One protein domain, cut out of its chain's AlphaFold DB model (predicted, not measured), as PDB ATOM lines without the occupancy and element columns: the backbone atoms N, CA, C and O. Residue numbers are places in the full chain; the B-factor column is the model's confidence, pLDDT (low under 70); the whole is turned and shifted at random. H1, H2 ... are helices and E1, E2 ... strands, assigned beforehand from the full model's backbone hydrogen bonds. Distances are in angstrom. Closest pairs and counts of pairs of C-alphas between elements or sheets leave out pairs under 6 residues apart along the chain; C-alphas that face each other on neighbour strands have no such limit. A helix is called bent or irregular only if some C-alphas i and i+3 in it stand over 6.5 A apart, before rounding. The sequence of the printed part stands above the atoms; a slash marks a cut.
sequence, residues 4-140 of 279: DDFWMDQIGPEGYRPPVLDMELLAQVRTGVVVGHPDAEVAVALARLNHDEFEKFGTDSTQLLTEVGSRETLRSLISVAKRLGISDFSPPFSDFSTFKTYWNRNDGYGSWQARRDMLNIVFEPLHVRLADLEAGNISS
ATOM      1  N   ASP A   4     245.550 269.604 206.521       89.00
ATOM      2  CA  ASP A   4     246.451 269.862 205.390       89.00
ATOM      3  C   ASP A   4     247.839 269.228 205.572       89.00
ATOM      4  O   ASP A   4     248.475 268.870 204.588       89.00
ATOM      5  N   ASP A   5     248.279 268.996 206.814       90.00
ATOM      6  CA  ASP A   5     249.596 268.413 207.103       90.00
ATOM      7  C   ASP A   5     249.689 266.928 206.688       90.00
ATOM      8  O   ASP A   5     250.786 266.384 206.597       90.00
ATOM      9  N   PHE A   6     248.558 266.256 206.420       93.88
ATOM     10  CA  PHE A   6     248.537 264.884 205.884       93.88
ATOM     11  C   PHE A   6     248.728 264.817 204.369       93.88
ATOM     12  O   PHE A   6     248.714 263.727 203.792       93.88
ATOM     13  N   TRP A   7     248.876 265.960 203.713       93.75
ATOM     14  CA  TRP A   7     248.924 266.067 202.270       93.75
ATOM     15  C   TRP A   7     250.264 266.646 201.824       93.75
ATOM     16  O   TRP A   7     250.743 267.645 202.349       93.75
ATOM     17  N   MET A   8     250.862 266.020 200.819       90.62
ATOM     18  CA  MET A   8     252.068 266.504 200.166       90.62
ATOM     19  C   MET A   8     251.694 267.232 198.881       90.62
ATOM     20  O   MET A   8     251.054 266.659 197.987       90.62
ATOM     21  N   ASP A   9     252.152 268.474 198.767       84.75
ATOM     22  CA  ASP A   9     252.059 269.230 197.527       84.75
ATOM     23  C   ASP A   9     252.854 268.543 196.414       84.75
ATOM     24  O   ASP A   9     253.996 268.107 196.589       84.75
ATOM     25  N   GLN A  10     252.261 268.494 195.223       74.12
ATOM     26  CA  GLN A  10     252.943 268.039 194.021       74.12
ATOM     27  C   GLN A  10     253.195 269.218 193.085       74.12
ATOM     28  O   GLN A  10     252.287 269.703 192.410       74.12
ATOM     29  N   ILE A  11     254.455 269.648 192.997       63.41
ATOM     30  CA  ILE A  11     254.884 270.626 191.994       63.41
ATOM     31  C   ILE A  11     255.318 269.860 190.743       63.41
ATOM     32  O   ILE A  11     256.363 269.210 190.721       63.41
ATOM     33  N   GLY A  12     254.486 269.909 189.703       62.09
ATOM     34  CA  GLY A  12     254.802 269.362 188.385       62.09
ATOM     35  C   GLY A  12     255.249 270.447 187.396       62.09
ATOM     36  O   GLY A  12     254.899 271.614 187.568       62.09
ATOM     37  N   PRO A  13     255.961 270.079 186.315       58.28
ATOM     38  CA  PRO A  13     256.393 271.026 185.279       58.28
ATOM     39  C   PRO A  13     255.238 271.703 184.511       58.28
ATOM     40  O   PRO A  13     255.472 272.704 183.845       58.28
ATOM     41  N   GLU A  14     254.003 271.196 184.616       63.94
ATOM     42  CA  GLU A  14     252.812 271.707 183.909       63.94
ATOM     43  C   GLU A  14     251.791 272.430 184.820       63.94
ATOM     44  O   GLU A  14     250.683 272.728 184.383       63.94
ATOM     45  N   GLY A  15     252.140 272.739 186.077       67.31
ATOM     46  CA  GLY A  15     251.271 273.469 187.014       67.31
ATOM     47  C   GLY A  15     250.851 272.666 188.252       67.31
ATOM     48  O   GLY A  15     251.503 271.686 188.620       67.31
ATOM     49  N   TYR A  16     249.776 273.119 188.917       62.53
ATOM     50  CA  TYR A  16     249.265 272.538 190.167       62.53
ATOM     51  C   TYR A  16     248.670 271.145 189.935       62.53
ATOM     52  O   TYR A  16     247.790 270.968 189.090       62.53
ATOM     53  N   ARG A  17     249.138 270.157 190.702       77.31
ATOM     54  CA  ARG A  17     248.569 268.807 190.749       77.31
ATOM     55  C   ARG A  17     247.810 268.612 192.062       77.31
ATOM     56  O   ARG A  17     248.193 269.229 193.055       77.31
ATOM     57  N   PRO A  18     246.773 267.753 192.089       78.56
ATOM     58  CA  PRO A  18     246.109 267.400 193.334       78.56
ATOM     59  C   PRO A  18     247.131 266.904 194.365       78.56
ATOM     60  O   PRO A  18     248.056 266.172 193.991       78.56
ATOM     61  N   PRO A  19     246.978 267.290 195.640       87.12
ATOM     62  CA  PRO A  19     247.872 266.833 196.687       87.12
ATOM     63  C   PRO A  19     247.798 265.311 196.845       87.12
ATOM     64  O   PRO A  19     246.765 264.687 196.588       87.12
ATOM     65  N   VAL A  20     248.900 264.708 197.289       91.06
ATOM     66  CA  VAL A  20     248.972 263.265 197.546       91.06
ATOM     67  C   VAL A  20     249.103 263.012 199.035       91.06
ATOM     68  O   VAL A  20     249.880 263.666 199.715       91.06
ATOM     69  N   LEU A  21     248.339 262.045 199.534       95.81
ATOM     70  CA  LEU A  21     248.357 261.648 200.936       95.81
ATOM     71  C   LEU A  21     249.759 261.193 201.372       95.81
ATOM     72  O   LEU A  21     250.367 260.336 200.722       95.81
ATOM     73  N   ASP A  22     250.239 261.717 202.496       95.81
ATOM     74  CA  ASP A  22     251.506 261.322 203.103       95.81
ATOM     75  C   ASP A  22     251.376 259.967 203.818       95.81
ATOM     76  O   ASP A  22     251.035 259.843 204.998       95.81
ATOM     77  N   MET A  23     251.646 258.906 203.060       95.00
ATOM     78  CA  MET A  23     251.619 257.533 203.557       95.00
ATOM     79  C   MET A  23     252.711 257.239 204.590       95.00
ATOM     80  O   MET A  23     252.535 256.333 205.412       95.00
ATOM     81  N   GLU A  24     253.824 257.973 204.557       93.75
ATOM     82  CA  GLU A  24     254.915 257.804 205.511       93.75
ATOM     83  C   GLU A  24     254.529 258.402 206.863       93.75
ATOM     84  O   GLU A  24     254.630 257.716 207.885       93.75
ATOM     85  N   LEU A  25     253.967 259.613 206.868       93.25
ATOM     86  CA  LEU A  25     253.407 260.226 208.068       93.25
ATOM     87  C   LEU A  25     252.322 259.339 208.690       93.25
ATOM     88  O   LEU A  25     252.355 259.074 209.891       93.25
ATOM     89  N   LEU A  26     251.400 258.791 207.891       95.75
ATOM     90  CA  LEU A  26     250.389 257.860 208.408       95.75
ATOM     91  C   LEU A  26     251.003 256.595 209.021       95.75
ATOM     92  O   LEU A  26     250.465 256.069 210.000       95.75
ATOM     93  N   ALA A  27     252.117 256.099 208.478       92.56
ATOM     94  CA  ALA A  27     252.838 254.978 209.068       92.56
ATOM     95  C   ALA A  27     253.463 255.350 210.419       92.56
ATOM     96  O   ALA A  27     253.309 254.583 211.370       92.56
ATOM     97  N   GLN A  28     254.083 256.527 210.528       91.12
ATOM     98  CA  GLN A  28     254.635 257.047 211.786       91.12
ATOM     99  C   GLN A  28     253.544 257.227 212.849       91.12
ATOM    100  O   GLN A  28     253.682 256.757 213.978       91.12
ATOM    101  N   VAL A  29     252.408 257.814 212.465       93.00
ATOM    102  CA  VAL A  29     251.248 258.000 213.345       93.00
ATOM    103  C   VAL A  29     250.755 256.671 213.921       93.00
ATOM    104  O   VAL A  29     250.326 256.615 215.074       93.00
ATOM    105  N   ARG A  30     250.806 255.576 213.156       90.81
ATOM    106  CA  ARG A  30     250.393 254.253 213.653       90.81
ATOM    107  C   ARG A  30     251.385 253.638 214.627       90.81
ATOM    108  O   ARG A  30     250.951 252.930 215.533       90.81
ATOM    109  N   THR A  31     252.682 253.871 214.444       85.62
ATOM    110  CA  THR A  31     253.727 253.244 215.263       85.62
ATOM    111  C   THR A  31     253.996 253.990 216.565       85.62
ATOM    112  O   THR A  31     254.450 253.365 217.522       85.62
ATOM    113  N   GLY A  32     253.673 255.282 216.653       80.00
ATOM    114  CA  GLY A  32     253.853 256.037 217.887       80.00
ATOM    115  C   GLY A  32     253.461 257.506 217.791       80.00
ATOM    116  O   GLY A  32     252.723 257.919 216.898       80.00
ATOM    117  N   VAL A  33     253.951 258.277 218.761       78.81
ATOM    118  CA  VAL A  33     253.759 259.729 218.832       78.81
ATOM    119  C   VAL A  33     254.602 260.398 217.749       78.81
ATOM    120  O   VAL A  33     255.797 260.116 217.628       78.81
ATOM    121  N   VAL A  34     253.992 261.301 216.982       80.38
ATOM    122  CA  VAL A  34     254.703 262.110 215.987       80.38
ATOM    123  C   VAL A  34     255.449 263.231 216.706       80.38
ATOM    124  O   VAL A  34     254.891 263.939 217.545       80.38
ATOM    125  N   VAL A  35     256.733 263.399 216.396       76.06
ATOM    126  CA  VAL A  35     257.561 264.434 217.028       76.06
ATOM    127  C   VAL A  35     256.952 265.812 216.768       76.06
ATOM    128  O   VAL A  35     256.693 266.177 215.627       76.06
ATOM    129  N   GLY A  36     256.723 266.574 217.838       75.81
ATOM    130  CA  GLY A  36     256.123 267.909 217.763       75.81
ATOM    131  C   GLY A  36     254.593 267.934 217.693       75.81
ATOM    132  O   GLY A  36     254.031 269.022 217.772       75.81
ATOM    133  N   HIS A  37     253.923 266.778 217.618       80.50
ATOM    134  CA  HIS A  37     252.464 266.684 217.526       80.50
ATOM    135  C   HIS A  37     251.893 265.696 218.554       80.50
ATOM    136  O   HIS A  37     252.026 264.480 218.388       80.50
ATOM    137  N   PRO A  38     251.248 266.189 219.628       83.19
ATOM    138  CA  PRO A  38     250.568 265.340 220.599       83.19
ATOM    139  C   PRO A  38     249.488 264.474 219.942       83.19
ATOM    140  O   PRO A  38     248.780 264.926 219.046       83.19
ATOM    141  N   ASP A  39     249.288 263.256 220.451       86.69
ATOM    142  CA  ASP A  39     248.301 262.315 219.898       86.69
ATOM    143  C   ASP A  39     246.878 262.901 219.820       86.69
ATOM    144  O   ASP A  39     246.146 262.577 218.892       86.69
ATOM    145  N   ALA A  40     246.479 263.781 220.748       88.81
ATOM    146  CA  ALA A  40     245.168 264.439 220.708       88.81
ATOM    147  C   ALA A  40     245.016 265.343 219.475       88.81
ATOM    148  O   ALA A  40     244.021 265.250 218.762       88.81
ATOM    149  N   GLU A  41     246.047 266.136 219.182       88.88
ATOM    150  CA  GLU A  41     246.089 267.030 218.025       88.88
ATOM    151  C   GLU A  41     246.053 266.226 216.710       88.88
ATOM    152  O   GLU A  41     245.284 266.524 215.794       88.88
ATOM    153  N   VAL A  42     246.840 265.146 216.640       94.06
ATOM    154  CA  VAL A  42     246.854 264.215 215.499       94.06
ATOM    155  C   VAL A  42     245.485 263.547 215.319       94.06
ATOM    156  O   VAL A  42     244.985 263.449 214.195       94.06
ATOM    157  N   ALA A  43     244.858 263.095 216.409       96.06
ATOM    158  CA  ALA A  43     243.550 262.448 216.375       96.06
ATOM    159  C   ALA A  43     242.451 263.395 215.889       96.06
ATOM    160  O   ALA A  43     241.626 262.975 215.083       96.06
ATOM    161  N   VAL A  44     242.447 264.658 216.325       95.44
ATOM    162  CA  VAL A  44     241.474 265.665 215.869       95.44
ATOM    163  C   VAL A  44     241.606 265.912 214.375       95.44
ATOM    164  O   VAL A  44     240.607 265.883 213.651       95.44
ATOM    165  N   ALA A  45     242.833 266.099 213.889       96.38
ATOM    166  CA  ALA A  45     243.076 266.306 212.467       96.38
ATOM    167  C   ALA A  45     242.644 265.080 211.634       96.38
ATOM    168  O   ALA A  45     241.940 265.233 210.635       96.38
ATOM    169  N   LEU A  46     242.959 263.858 212.083       98.06
ATOM    170  CA  LEU A  46     242.520 262.625 211.416       98.06
ATOM    171  C   LEU A  46     241.008 262.389 211.500       98.06
ATOM    172  O   LEU A  46     240.427 261.889 210.536       98.06
ATOM    173  N   ALA A  47     240.359 262.716 212.618       98.06
ATOM    174  CA  ALA A  47     238.914 262.579 212.776       98.06
ATOM    175  C   ALA A  47     238.180 263.502 211.803       98.06
ATOM    176  O   ALA A  47     237.231 263.073 211.150       98.06
ATOM    177  N   ARG A  48     238.653 264.747 211.656       97.81
ATOM    178  CA  ARG A  48     238.110 265.707 210.684       97.81
ATOM    179  C   ARG A  48     238.338 265.239 209.252       97.81
ATOM    180  O   ARG A  48     237.384 265.211 208.486       97.81
ATOM    181  N   LEU A  49     239.564 264.816 208.929       98.12
ATOM    182  CA  LEU A  49     239.909 264.281 207.610       98.12
ATOM    183  C   LEU A  49     238.999 263.113 207.214       98.12
ATOM    184  O   LEU A  49     238.410 263.127 206.141       98.12
ATOM    185  N   ASN A  50     238.867 262.108 208.083       98.50
ATOM    186  CA  ASN A  50     238.026 260.949 207.796       98.50
ATOM    187  C   ASN A  50     236.550 261.338 207.684       98.50
ATOM    188  O   ASN A  50     235.889 260.902 206.750       98.50
ATOM    189  N   HIS A  51     236.027 262.153 208.603       98.38
ATOM    190  CA  HIS A  51     234.616 262.532 208.562       98.38
ATOM    191  C   HIS A  51     234.270 263.247 207.243       98.38
ATOM    192  O   HIS A  51     233.350 262.828 206.543       98.38
ATOM    193  N   ASP A  52     235.068 264.248 206.864       98.00
ATOM    194  CA  ASP A  52     234.881 265.045 205.648       98.00
ATOM    195  C   ASP A  52     235.001 264.193 204.371       98.00
ATOM    196  O   ASP A  52     234.137 264.216 203.496       98.00
ATOM    197  N   GLU A  53     236.035 263.357 204.277       98.38
ATOM    198  CA  GLU A  53     236.290 262.565 203.072       98.38
ATOM    199  C   GLU A  53     235.275 261.430 202.872       98.38
ATOM    200  O   GLU A  53     234.866 261.157 201.739       98.38
ATOM    201  N   PHE A  54     234.809 260.791 203.951       98.56
ATOM    202  CA  PHE A  54     233.714 259.821 203.864       98.56
ATOM    203  C   PHE A  54     232.380 260.503 203.528       98.56
ATOM    204  O   PHE A  54     231.586 259.923 202.781       98.56
ATOM    205  N   GLU A  55     232.134 261.727 204.007       98.31
ATOM    206  CA  GLU A  55     230.940 262.490 203.634       98.31
ATOM    207  C   GLU A  55     230.945 262.854 202.146       98.31
ATOM    208  O   GLU A  55     229.964 262.568 201.449       98.31
ATOM    209  N   LYS A  56     232.042 263.419 201.629       98.12
ATOM    210  CA  LYS A  56     232.186 263.733 200.196       98.12
ATOM    211  C   LYS A  56     231.985 262.490 199.335       98.12
ATOM    212  O   LYS A  56     231.169 262.499 198.413       98.12
ATOM    213  N   PHE A  57     232.623 261.373 199.693       98.12
ATOM    214  CA  PHE A  57     232.423 260.095 199.003       98.12
ATOM    215  C   PHE A  57     230.958 259.632 199.025       98.12
ATOM    216  O   PHE A  57     230.428 259.144 198.024       98.12
ATOM    217  N   GLY A  58     230.281 259.807 200.159       96.00
ATOM    218  CA  GLY A  58     228.879 259.452 200.326       96.00
ATOM    219  C   GLY A  58     227.900 260.375 199.595       96.00
ATOM    220  O   GLY A  58     226.763 259.963 199.367       96.00
ATOM    221  N   THR A  59     228.279 261.593 199.215       95.75
ATOM    222  CA  THR A  59     227.321 262.617 198.761       95.75
ATOM    223  C   THR A  59     227.555 263.065 197.322       95.75
ATOM    224  O   THR A  59     226.699 262.809 196.473       95.75
ATOM    225  N   ASP A  60     228.702 263.669 197.026       93.12
ATOM    226  CA  ASP A  60     228.985 264.331 195.745       93.12
ATOM    227  C   ASP A  60     230.197 263.760 194.995       93.12
ATOM    228  O   ASP A  60     230.462 264.150 193.858       93.12
ATOM    229  N   SER A  61     230.881 262.776 195.584       92.75
ATOM    230  CA  SER A  61     232.060 262.116 195.017       92.75
ATOM    231  C   SER A  61     233.266 263.049 194.805       92.75
ATOM    232  O   SER A  61     234.094 262.790 193.930       92.75
ATOM    233  N   THR A  62     233.374 264.124 195.597       95.50
ATOM    234  CA  THR A  62     234.480 265.105 195.548       95.50
ATOM    235  C   THR A  62     235.640 264.805 196.504       95.50
ATOM    236  O   THR A  62     236.539 265.630 196.666       95.50
ATOM    237  N   GLN A  63     235.643 263.631 197.139       95.88
ATOM    238  CA  GLN A  63     236.723 263.200 198.024       95.88
ATOM    239  C   GLN A  63     238.074 263.180 197.291       95.88
ATOM    240  O   GLN A  63     238.162 262.805 196.119       95.88
ATOM    241  N   LEU A  64     239.132 263.545 198.008       95.25
ATOM    242  CA  LEU A  64     240.517 263.509 197.548       95.25
ATOM    243  C   LEU A  64     241.179 262.160 197.836       95.25
ATOM    244  O   LEU A  64     242.062 261.722 197.095       95.25
ATOM    245  N   LEU A  65     240.771 261.488 198.916       96.56
ATOM    246  CA  LEU A  65     241.315 260.191 199.282       96.56
ATOM    247  C   LEU A  65     241.011 259.149 198.201       96.56
ATOM    248  O   LEU A  65     239.938 259.087 197.602       96.56
ATOM    249  N   THR A  66     241.979 258.264 197.994       96.25
ATOM    250  CA  THR A  66     241.760 257.028 197.245       96.25
ATOM    251  C   THR A  66     241.110 255.978 198.147       96.25
ATOM    252  O   THR A  66     241.100 256.120 199.368       96.25
ATOM    253  N   GLU A  67     240.644 254.866 197.571       96.88
ATOM    254  CA  GLU A  67     240.175 253.705 198.347       96.88
ATOM    255  C   GLU A  67     241.214 253.274 199.400       96.88
ATOM    256  O   GLU A  67     240.897 253.123 200.579       96.88
ATOM    257  N   VAL A  68     242.483 253.153 198.995       97.06
ATOM    258  CA  VAL A  68     243.590 252.808 199.901       97.06
ATOM    259  C   VAL A  68     243.810 253.911 200.938       97.06
ATOM    260  O   VAL A  68     243.978 253.608 202.115       97.06
ATOM    261  N   GLY A  69     243.753 255.181 200.529       97.56
ATOM    262  CA  GLY A  69     243.885 256.321 201.436       97.56
ATOM    263  C   GLY A  69     242.807 256.349 202.521       97.56
ATOM    264  O   GLY A  69     243.129 256.544 203.691       97.56
ATOM    265  N   SER A  70     241.548 256.070 202.168       98.31
ATOM    266  CA  SER A  70     240.432 255.989 203.124       98.31
ATOM    267  C   SER A  70     240.660 254.905 204.179       98.31
ATOM    268  O   SER A  70     240.452 255.126 205.370       98.31
ATOM    269  N   ARG A  71     241.195 253.753 203.762       98.38
ATOM    270  CA  ARG A  71     241.539 252.665 204.676       98.38
ATOM    271  C   ARG A  71     242.649 253.057 205.635       98.38
ATOM    272  O   ARG A  71     242.584 252.791 206.834       98.38
ATOM    273  N   GLU A  72     243.705 253.641 205.095       98.06
ATOM    274  CA  GLU A  72     244.928 253.887 205.846       98.06
ATOM    275  C   GLU A  72     244.768 255.054 206.821       98.06
ATOM    276  O   GLU A  72     245.215 254.943 207.964       98.06
ATOM    277  N   THR A  73     244.039 256.103 206.435       98.19
ATOM    278  CA  THR A  73     243.659 257.209 207.329       98.19
ATOM    279  C   THR A  73     242.749 256.740 208.464       98.19
ATOM    280  O   THR A  73     243.002 257.095 209.619       98.19
ATOM    281  N   LEU A  74     241.742 255.901 208.189       98.44
ATOM    282  CA  LEU A  74     240.830 255.399 209.220       98.44
ATOM    283  C   LEU A  74     241.539 254.465 210.205       98.44
ATOM    284  O   LEU A  74     241.350 254.558 211.419       98.44
ATOM    285  N   ARG A  75     242.425 253.594 209.706       97.88
ATOM    286  CA  ARG A  75     243.267 252.740 210.558       97.88
ATOM    287  C   ARG A  75     244.198 253.563 211.440       97.88
ATOM    288  O   ARG A  75     244.367 253.228 212.615       97.88
ATOM    289  N   SER A  76     244.795 254.621 210.899       98.12
ATOM    290  CA  SER A  76     245.618 255.545 211.683       98.12
ATOM    291  C   SER A  76     244.797 256.225 212.775       98.12
ATOM    292  O   SER A  76     245.215 256.191 213.930       98.12
ATOM    293  N   LEU A  77     243.591 256.712 212.465       98.38
ATOM    294  CA  LEU A  77     242.692 257.306 213.458       98.38
ATOM    295  C   LEU A  77     242.364 256.334 214.599       98.38
ATOM    296  O   LEU A  77     242.531 256.681 215.764       98.38
ATOM    297  N   ILE A  78     241.976 255.095 214.277       97.62
ATOM    298  CA  ILE A  78     241.692 254.053 215.280       97.62
ATOM    299  C   ILE A  78     242.925 253.786 216.159       97.62
ATOM    300  O   ILE A  78     242.800 253.543 217.360       97.62
ATOM    301  N   SER A  79     244.124 253.823 215.575       95.38
ATOM    302  CA  SER A  79     245.372 253.548 216.297       95.38
ATOM    303  C   SER A  79     245.690 254.658 217.301       95.38
ATOM    304  O   SER A  79     246.011 254.362 218.453       95.38
ATOM    305  N   VAL A  80     245.539 255.924 216.901       95.50
ATOM    306  CA  VAL A  80     245.745 257.085 217.782       95.50
ATOM    307  C   VAL A  80     244.653 257.162 218.853       95.50
ATOM    308  O   VAL A  80     244.966 257.332 220.029       95.50
ATOM    309  N   ALA A  81     243.384 256.945 218.488       94.38
ATOM    310  CA  ALA A  81     242.263 256.931 219.433       94.38
ATOM    311  C   ALA A  81     242.490 255.918 220.572       94.38
ATOM    312  O   ALA A  81     242.326 256.251 221.746       94.38
ATOM    313  N   LYS A  82     242.992 254.717 220.251       91.12
ATOM    314  CA  LYS A  82     243.359 253.707 221.259       91.12
ATOM    315  C   LYS A  82     244.465 254.176 222.203       91.12
ATOM    316  O   LYS A  82     244.365 253.920 223.401       91.12
ATOM    317  N   ARG A  83     245.492 254.879 221.710       89.56
ATOM    318  CA  ARG A  83     246.558 255.440 222.569       89.56
ATOM    319  C   ARG A  83     246.041 256.527 223.511       89.56
ATOM    320  O   ARG A  83     246.520 256.650 224.639       89.56
ATOM    321  N   LEU A  84     245.011 257.256 223.089       86.25
ATOM    322  CA  LEU A  84     244.293 258.220 223.924       86.25
ATOM    323  C   LEU A  84     243.322 257.564 224.921       86.25
ATOM    324  O   LEU A  84     242.762 258.261 225.760       86.25
ATOM    325  N   GLY A  85     243.155 256.237 224.888       87.94
ATOM    326  CA  GLY A  85     242.229 255.499 225.752       87.94
ATOM    327  C   GLY A  85     240.807 255.370 225.192       87.94
ATOM    328  O   GLY A  85     239.945 254.791 225.847       87.94
ATOM    329  N   ILE A  86     240.557 255.848 223.971       91.31
ATOM    330  CA  ILE A  86     239.273 255.737 223.268       91.31
ATOM    331  C   ILE A  86     239.275 254.424 222.475       91.31
ATOM    332  O   ILE A  86     239.620 254.374 221.294       91.31
ATOM    333  N   SER A  87     238.960 253.324 223.157       88.94
ATOM    334  CA  SER A  87     238.996 251.970 222.575       88.94
ATOM    335  C   SER A  87     237.671 251.514 221.954       88.94
ATOM    336  O   SER A  87     237.653 250.543 221.202       88.94
ATOM    337  N   ASP A  88     236.586 252.231 222.238       89.44
ATOM    338  CA  ASP A  88     235.225 251.986 221.761       89.44
ATOM    339  C   ASP A  88     234.910 252.670 220.420       89.44
ATOM    340  O   ASP A  88     233.866 252.395 219.828       89.44
ATOM    341  N   PHE A  89     235.809 253.509 219.893       96.56
ATOM    342  CA  PHE A  89     235.683 254.018 218.528       96.56
ATOM    343  C   PHE A  89     235.930 252.886 217.519       96.56
ATOM    344  O   PHE A  89     237.069 252.527 217.209       96.56
ATOM    345  N   SER A  90     234.838 252.312 217.016       94.56
ATOM    346  CA  SER A  90     234.849 251.177 216.094       94.56
ATOM    347  C   SER A  90     233.816 251.381 214.979       94.56
ATOM    348  O   SER A  90     232.699 250.869 215.080       94.56
ATOM    349  N   PRO A  91     234.167 252.117 213.907       97.00
ATOM    350  CA  PRO A  91     233.299 252.296 212.747       97.00
ATOM    351  C   PRO A  91     232.858 250.952 212.130       97.00
ATOM    352  O   PRO A  91     233.658 250.015 212.069       97.00
ATOM    353  N   PRO A  92     231.619 250.835 211.614       97.50
ATOM    354  CA  PRO A  92     231.113 249.604 210.991       97.50
ATOM    355  C   PRO A  92     231.635 249.372 209.557       97.50
ATOM    356  O   PRO A  92     231.159 248.488 208.844       97.50
ATOM    357  N   PHE A  93     232.602 250.174 209.122       98.12
ATOM    358  CA  PHE A  93     233.256 250.139 207.821       98.12
ATOM    359  C   PHE A  93     234.745 250.443 207.999       98.12
ATOM    360  O   PHE A  93     235.158 251.029 208.998       98.12
ATOM    361  N   SER A  94     235.559 250.042 207.028       97.31
ATOM    362  CA  SER A  94     237.018 250.192 207.065       97.31
ATOM    363  C   SER A  94     237.582 251.074 205.956       97.31
ATOM    364  O   SER A  94     238.760 251.397 206.002       97.31
ATOM    365  N   ASP A  95     236.780 251.400 204.947       98.56
ATOM    366  CA  ASP A  95     237.143 252.150 203.744       98.56
ATOM    367  C   ASP A  95     235.872 252.598 203.004       98.56
ATOM    368  O   ASP A  95     234.748 252.292 203.416       98.56
ATOM    369  N   PHE A  96     236.036 253.325 201.904       98.62
ATOM    370  CA  PHE A  96     234.928 253.794 201.079       98.62
ATOM    371  C   PHE A  96     234.051 252.662 200.531       98.62
ATOM    372  O   PHE A  96     232.824 252.738 200.624       98.62
ATOM    373  N   SER A  97     234.628 251.576 200.013       98.19
ATOM    374  CA  SER A  97     233.843 250.453 199.483       98.19
ATOM    375  C   SER A  97     232.969 249.783 200.552       98.19
ATOM    376  O   SER A  97     231.780 249.496 200.336       98.19
ATOM    377  N   THR A  98     233.521 249.568 201.748       98.44
ATOM    378  CA  THR A  98     232.770 248.998 202.873       98.44
ATOM    379  C   THR A  98     231.762 249.985 203.454       98.44
ATOM    380  O   THR A  98     230.661 249.558 203.801       98.44
ATOM    381  N   PHE A  99     232.046 251.292 203.459       98.38
ATOM    382  CA  PHE A  99     231.056 252.313 203.814       98.38
ATOM    383  C   PHE A  99     229.892 252.334 202.815       98.38
ATOM    384  O   PHE A  99     228.731 252.347 203.223       98.38
ATOM    385  N   LYS A 100     230.175 252.190 201.513       97.75
ATOM    386  CA  LYS A 100     229.144 252.038 200.478       97.75
ATOM    387  C   LYS A 100     228.251 250.831 200.708       97.75
ATOM    388  O   LYS A 100     227.028 250.904 200.579       97.75
ATOM    389  N   THR A 101     228.863 249.708 201.063       97.94
ATOM    390  CA  THR A 101     228.135 248.488 201.418       97.94
ATOM    391  C   THR A 101     227.281 248.697 202.666       97.94
ATOM    392  O   THR A 101     226.126 248.272 202.690       97.94
ATOM    393  N   TYR A 102     227.828 249.369 203.679       97.88
ATOM    394  CA  TYR A 102     227.133 249.689 204.918       97.88
ATOM    395  C   TYR A 102     225.911 250.574 204.661       97.88
ATOM    396  O   TYR A 102     224.804 250.176 205.018       97.88
ATOM    397  N   TRP A 103     226.049 251.711 203.973       96.50
ATOM    398  CA  TRP A 103     224.902 252.603 203.770       96.50
ATOM    399  C   TRP A 103     223.821 251.968 202.891       96.50
ATOM    400  O   TRP A 103     222.636 252.202 203.111       96.50
ATOM    401  N   ASN A 104     224.190 251.125 201.914       96.19
ATOM    402  CA  ASN A 104     223.214 250.439 201.061       96.19
ATOM    403  C   ASN A 104     222.346 249.452 201.857       96.19
ATOM    404  O   ASN A 104     221.239 249.139 201.432       96.19
ATOM    405  N   ARG A 105     222.850 248.954 202.993       96.12
ATOM    406  CA  ARG A 105     222.142 248.031 203.891       96.12
ATOM    407  C   ARG A 105     221.356 248.731 205.001       96.12
ATOM    408  O   ARG A 105     220.605 248.056 205.690       96.12
ATOM    409  N   ASN A 106     221.543 250.037 205.183       95.06
ATOM    410  CA  ASN A 106     220.993 250.803 206.305       95.06
ATOM    411  C   ASN A 106     220.177 252.018 205.822       95.06
ATOM    412  O   ASN A 106     220.297 253.095 206.381       95.06
ATOM    413  N   ASP A 107     219.385 251.885 204.755       93.44
ATOM    414  CA  ASP A 107     218.509 252.959 204.238       93.44
ATOM    415  C   ASP A 107     219.227 254.230 203.727       93.44
ATOM    416  O   ASP A 107     218.629 255.289 203.550       93.44
ATOM    417  N   GLY A 108     220.519 254.132 203.401       92.19
ATOM    418  CA  GLY A 108     221.295 255.223 202.798       92.19
ATOM    419  C   GLY A 108     221.142 255.339 201.276       92.19
ATOM    420  O   GLY A 108     221.693 256.254 200.649       92.19
ATOM    421  N   TYR A 109     220.441 254.409 200.624       91.62
ATOM    422  CA  TYR A 109     220.242 254.457 199.175       91.62
ATOM    423  C   TYR A 109     219.337 255.640 198.791       91.62
ATOM    424  O   TYR A 109     218.283 255.846 199.377       91.62
ATOM    425  N   GLY A 110     219.761 256.446 197.813       91.88
ATOM    426  CA  GLY A 110     218.996 257.612 197.346       91.88
ATOM    427  C   GLY A 110     218.887 258.805 198.313       91.88
ATOM    428  O   GLY A 110     218.332 259.823 197.914       91.88
ATOM    429  N   SER A 111     219.432 258.732 199.534       95.69
ATOM    430  CA  SER A 111     219.375 259.821 200.520       95.69
ATOM    431  C   SER A 111     220.770 260.240 200.986       95.69
ATOM    432  O   SER A 111     221.444 259.514 201.715       95.69
ATOM    433  N   TRP A 112     221.208 261.436 200.582       96.50
ATOM    434  CA  TRP A 112     222.453 262.035 201.079       96.50
ATOM    435  C   TRP A 112     222.380 262.365 202.567       96.50
ATOM    436  O   TRP A 112     223.361 262.173 203.278       96.50
ATOM    437  N   GLN A 113     221.209 262.798 203.046       96.94
ATOM    438  CA  GLN A 113     221.010 263.097 204.460       96.94
ATOM    439  C   GLN A 113     221.203 261.844 205.321       96.94
ATOM    440  O   GLN A 113     221.965 261.887 206.276       96.94
ATOM    441  N   ALA A 114     220.626 260.705 204.922       97.31
ATOM    442  CA  ALA A 114     220.786 259.456 205.668       97.31
ATOM    443  C   ALA A 114     222.261 259.021 205.772       97.31
ATOM    444  O   ALA A 114     222.689 258.522 206.807       97.31
ATOM    445  N   ARG A 115     223.067 259.245 204.723       97.75
ATOM    446  CA  ARG A 115     224.512 258.940 204.741       97.75
ATOM    447  C   ARG A 115     225.282 259.860 205.690       97.75
ATOM    448  O   ARG A 115     226.156 259.373 206.400       97.75
ATOM    449  N   ARG A 116     224.941 261.152 205.726       97.75
ATOM    450  CA  ARG A 116     225.496 262.111 206.696       97.75
ATOM    451  C   ARG A 116     225.144 261.719 208.124       97.75
ATOM    452  O   ARG A 116     226.022 261.661 208.972       97.75
ATOM    453  N   ASP A 117     223.887 261.361 208.372       97.69
ATOM    454  CA  ASP A 117     223.428 260.948 209.700       97.69
ATOM    455  C   ASP A 117     224.171 259.692 210.188       97.69
ATOM    456  O   ASP A 117     224.585 259.628 211.345       97.69
ATOM    457  N   MET A 118     224.433 258.721 209.303       97.69
ATOM    458  CA  MET A 118     225.263 257.551 209.628       97.69
ATOM    459  C   MET A 118     226.689 257.923 210.036       97.69
ATOM    460  O   MET A 118     227.221 257.330 210.973       97.69
ATOM    461  N   LEU A 119     227.318 258.866 209.328       98.12
ATOM    462  CA  LEU A 119     228.660 259.333 209.669       98.12
ATOM    463  C   LEU A 119     228.648 260.102 210.991       98.12
ATOM    464  O   LEU A 119     229.478 259.813 211.847       98.12
ATOM    465  N   ASN A 120     227.657 260.966 211.214       97.44
ATOM    466  CA  ASN A 120     227.485 261.694 212.471       97.44
ATOM    467  C   ASN A 120     227.344 260.748 213.671       97.44
ATOM    468  O   ASN A 120     227.999 260.952 214.687       97.44
ATOM    469  N   ILE A 121     226.569 259.665 213.549       97.12
ATOM    470  CA  ILE A 121     226.441 258.653 214.614       97.12
ATOM    471  C   ILE A 121     227.803 258.046 214.996       97.12
ATOM    472  O   ILE A 121     228.030 257.725 216.162       97.12
ATOM    473  N   VAL A 122     228.712 257.886 214.029       97.06
ATOM    474  CA  VAL A 122     230.036 257.280 214.241       97.06
ATOM    475  C   VAL A 122     231.067 258.303 214.723       97.06
ATOM    476  O   VAL A 122     231.821 258.022 215.655       97.06
ATOM    477  N   PHE A 123     231.135 259.468 214.081       98.00
ATOM    478  CA  PHE A 123     232.211 260.438 214.275       98.00
ATOM    479  C   PHE A 123     231.900 261.493 215.336       98.00
ATOM    480  O   PHE A 123     232.828 261.934 216.007       98.00
ATOM    481  N   GLU A 124     230.639 261.876 215.549       96.56
ATOM    482  CA  GLU A 124     230.300 262.934 216.512       96.56
ATOM    483  C   GLU A 124     230.705 262.582 217.956       96.56
ATOM    484  O   GLU A 124     231.362 263.400 218.603       96.56
ATOM    485  N   PRO A 125     230.454 261.356 218.471       96.38
ATOM    486  CA  PRO A 125     230.918 260.986 219.809       96.38
ATOM    487  C   PRO A 125     232.444 261.042 219.950       96.38
ATOM    488  O   PRO A 125     232.960 261.354 221.023       96.38
ATOM    489  N   LEU A 126     233.174 260.739 218.870       96.94
ATOM    490  CA  LEU A 126     234.627 260.854 218.844       96.94
ATOM    491  C   LEU A 126     235.057 262.327 218.866       96.94
ATOM    492  O   LEU A 126     235.926 262.672 219.661       96.94
ATOM    493  N   HIS A 127     234.446 263.187 218.044       96.38
ATOM    494  CA  HIS A 127     234.756 264.623 217.997       96.38
ATOM    495  C   HIS A 127     234.566 265.293 219.355       96.38
ATOM    496  O   HIS A 127     235.459 266.012 219.795       96.38
ATOM    497  N   VAL A 128     233.467 264.995 220.055       92.00
ATOM    498  CA  VAL A 128     233.209 265.519 221.406       92.00
ATOM    499  C   VAL A 128     234.311 265.097 222.380       92.00
ATOM    500  O   VAL A 128     234.926 265.942 223.023       92.00
ATOM    501  N   ARG A 129     234.644 263.800 222.436       90.31
ATOM    502  CA  ARG A 129     235.696 263.304 223.341       90.31
ATOM    503  C   ARG A 129     237.073 263.873 223.021       90.31
ATOM    504  O   ARG A 129     237.859 264.125 223.929       90.31
ATOM    505  N   LEU A 130     237.394 264.040 221.740       92.50
ATOM    506  CA  LEU A 130     238.661 264.635 221.332       92.50
ATOM    507  C   LEU A 130     238.719 266.128 221.673       92.50
ATOM    508  O   LEU A 130     239.769 266.589 222.111       92.50
ATOM    509  N   ALA A 131     237.607 266.858 221.548       86.12
ATOM    510  CA  ALA A 131     237.515 268.249 221.982       86.12
ATOM    511  C   ALA A 131     237.713 268.385 223.502       86.12
ATOM    512  O   ALA A 131     238.458 269.262 223.936       86.12
ATOM    513  N   ASP A 132     237.136 267.482 224.302       82.56
ATOM    514  CA  ASP A 132     237.351 267.443 225.755       82.56
ATOM    515  C   ASP A 132     238.821 267.152 226.106       82.56
ATOM    516  O   ASP A 132     239.398 267.782 226.994       82.56
ATOM    517  N   LEU A 133     239.461 266.226 225.381       81.56
ATOM    518  CA  LEU A 133     240.884 265.917 225.550       81.56
ATOM    519  C   LEU A 133     241.792 267.076 225.126       81.56
ATOM    520  O   LEU A 133     242.807 267.311 225.778       81.56
ATOM    521  N   GLU A 134     241.465 267.798 224.053       74.06
ATOM    522  CA  GLU A 134     242.198 269.005 223.662       74.06
ATOM    523  C   GLU A 134     242.008 270.123 224.685       74.06
ATOM    524  O   GLU A 134     242.998 270.718 225.099       74.06
ATOM    525  N   ALA A 135     240.787 270.362 225.169       70.56
ATOM    526  CA  ALA A 135     240.530 271.336 226.227       70.56
ATOM    527  C   ALA A 135     241.294 270.991 227.520       70.56
ATOM    528  O   ALA A 135     241.903 271.869 228.131       70.56
ATOM    529  N   GLY A 136     241.347 269.705 227.891       60.16
ATOM    530  CA  GLY A 136     242.142 269.215 229.020       60.16
ATOM    531  C   GLY A 136     243.660 269.306 228.800       60.16
ATOM    532  O   GLY A 136     244.393 269.659 229.721       60.16
ATOM    533  N   ASN A 137     244.151 269.053 227.579       54.44
ATOM    534  CA  ASN A 137     245.573 269.186 227.226       54.44
ATOM    535  C   ASN A 137     246.025 270.650 227.115       54.44
ATOM    536  O   ASN A 137     247.163 270.963 227.461       54.44
ATOM    537  N   ILE A 138     245.141 271.558 226.692       48.00
ATOM    538  CA  ILE A 138     245.374 273.009 226.727       48.00
ATOM    539  C   ILE A 138     245.515 273.496 228.187       48.00
ATOM    540  O   ILE A 138     246.176 274.506 228.427       48.00
ATOM    541  N   SER A 139     244.991 272.745 229.168       48.56
ATOM    542  CA  SER A 139     245.053 273.077 230.601       48.56
ATOM    543  C   SER A 139     246.259 272.495 231.383       48.56
ATOM    544  O   SER A 139     246.475 272.844 232.543       48.56
ATOM    545  N   SER A 140     247.130 271.663 230.790       42.03
ATOM    546  CA  SER A 140     248.283 271.058 231.499       42.03
ATOM    547  C   SER A 140     249.553 271.080 230.634       42.03
ATOM    548  O   SER A 140     249.718 270.232 229.765       42.03
TER     549      SER A 140
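This is residues 4 to 140 of the 279 residues of an uncharacterized protein of Cryobacterium psychrophilum (UniProt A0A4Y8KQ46). Helix H2 forms the core, with H3 along one side of it and the long bent helix H5 along another; H1 packs on H3, H4 sits at one end of H2 and H3, and a thin hairpin of strands E1 and E2 sticks out from the helices. The printed part has 137 residues, with named elements in the order E1 E2 H1 H2 H3 H4 H5; the sheet E1 - E2 is antiparallel and the class is mostly helix. The whole is compact, with a radius of gyration of the C-alphas of 15.6 A, and spans 46 by 45 by 22 A.

Find C-alpha 7 at (248.924, 266.067, 202.270), where E1, residues 7 to 12, begins; E2 is residues 15 to 21, 18.5 A long. Next come H1, residues 23 to 31, H2, residues 39 to 59, 29.8 A, H3, residues 67 to 83, 25.1 A, and H4, residues 96 to 105. H5, residues 112 to 138, was assigned as one helix by its hydrogen bonds but is bent, with C-alphas 122 and 125 6.7 A apart; arm H5a is residues 112 to 122, and arm H5b is residues 125 to 138, ending at C-alpha 138 at (245.374, 273.009, 226.727).

Look first at hairpin E1 and E2, where N 8 and O 20 are within hydrogen-bond range at 2.8 A. H2 and H3 form a helical hairpin, closest at C-alphas 46 and 77, 5.7 A. H2 touches H5a with residues 51 to 59 alone, closest at C-alphas 59 and 112, 5.4 A, and H5b with residues 40 to 47 alone, closest at C-alphas 40 and 134, 6.2 A. H1 touches H3, C-alphas 30 and 76 being closest at 5.3 A. H4 touches H3 about perpendicular, at 87 degrees, closest at C-alphas 67 and 96, 5.9 A. In H1, H2, H3, H4, H5a and H5b every O i to N i+4 pair is within hydrogen-bond range.

The C-alphas of Glu 14 and Ser 140, the two farthest apart, are 47.8 A apart. The printed part has no cut; the link H3 to H4 is long. Confidence is under 70 at residues 11 to 16 and 136 to 140.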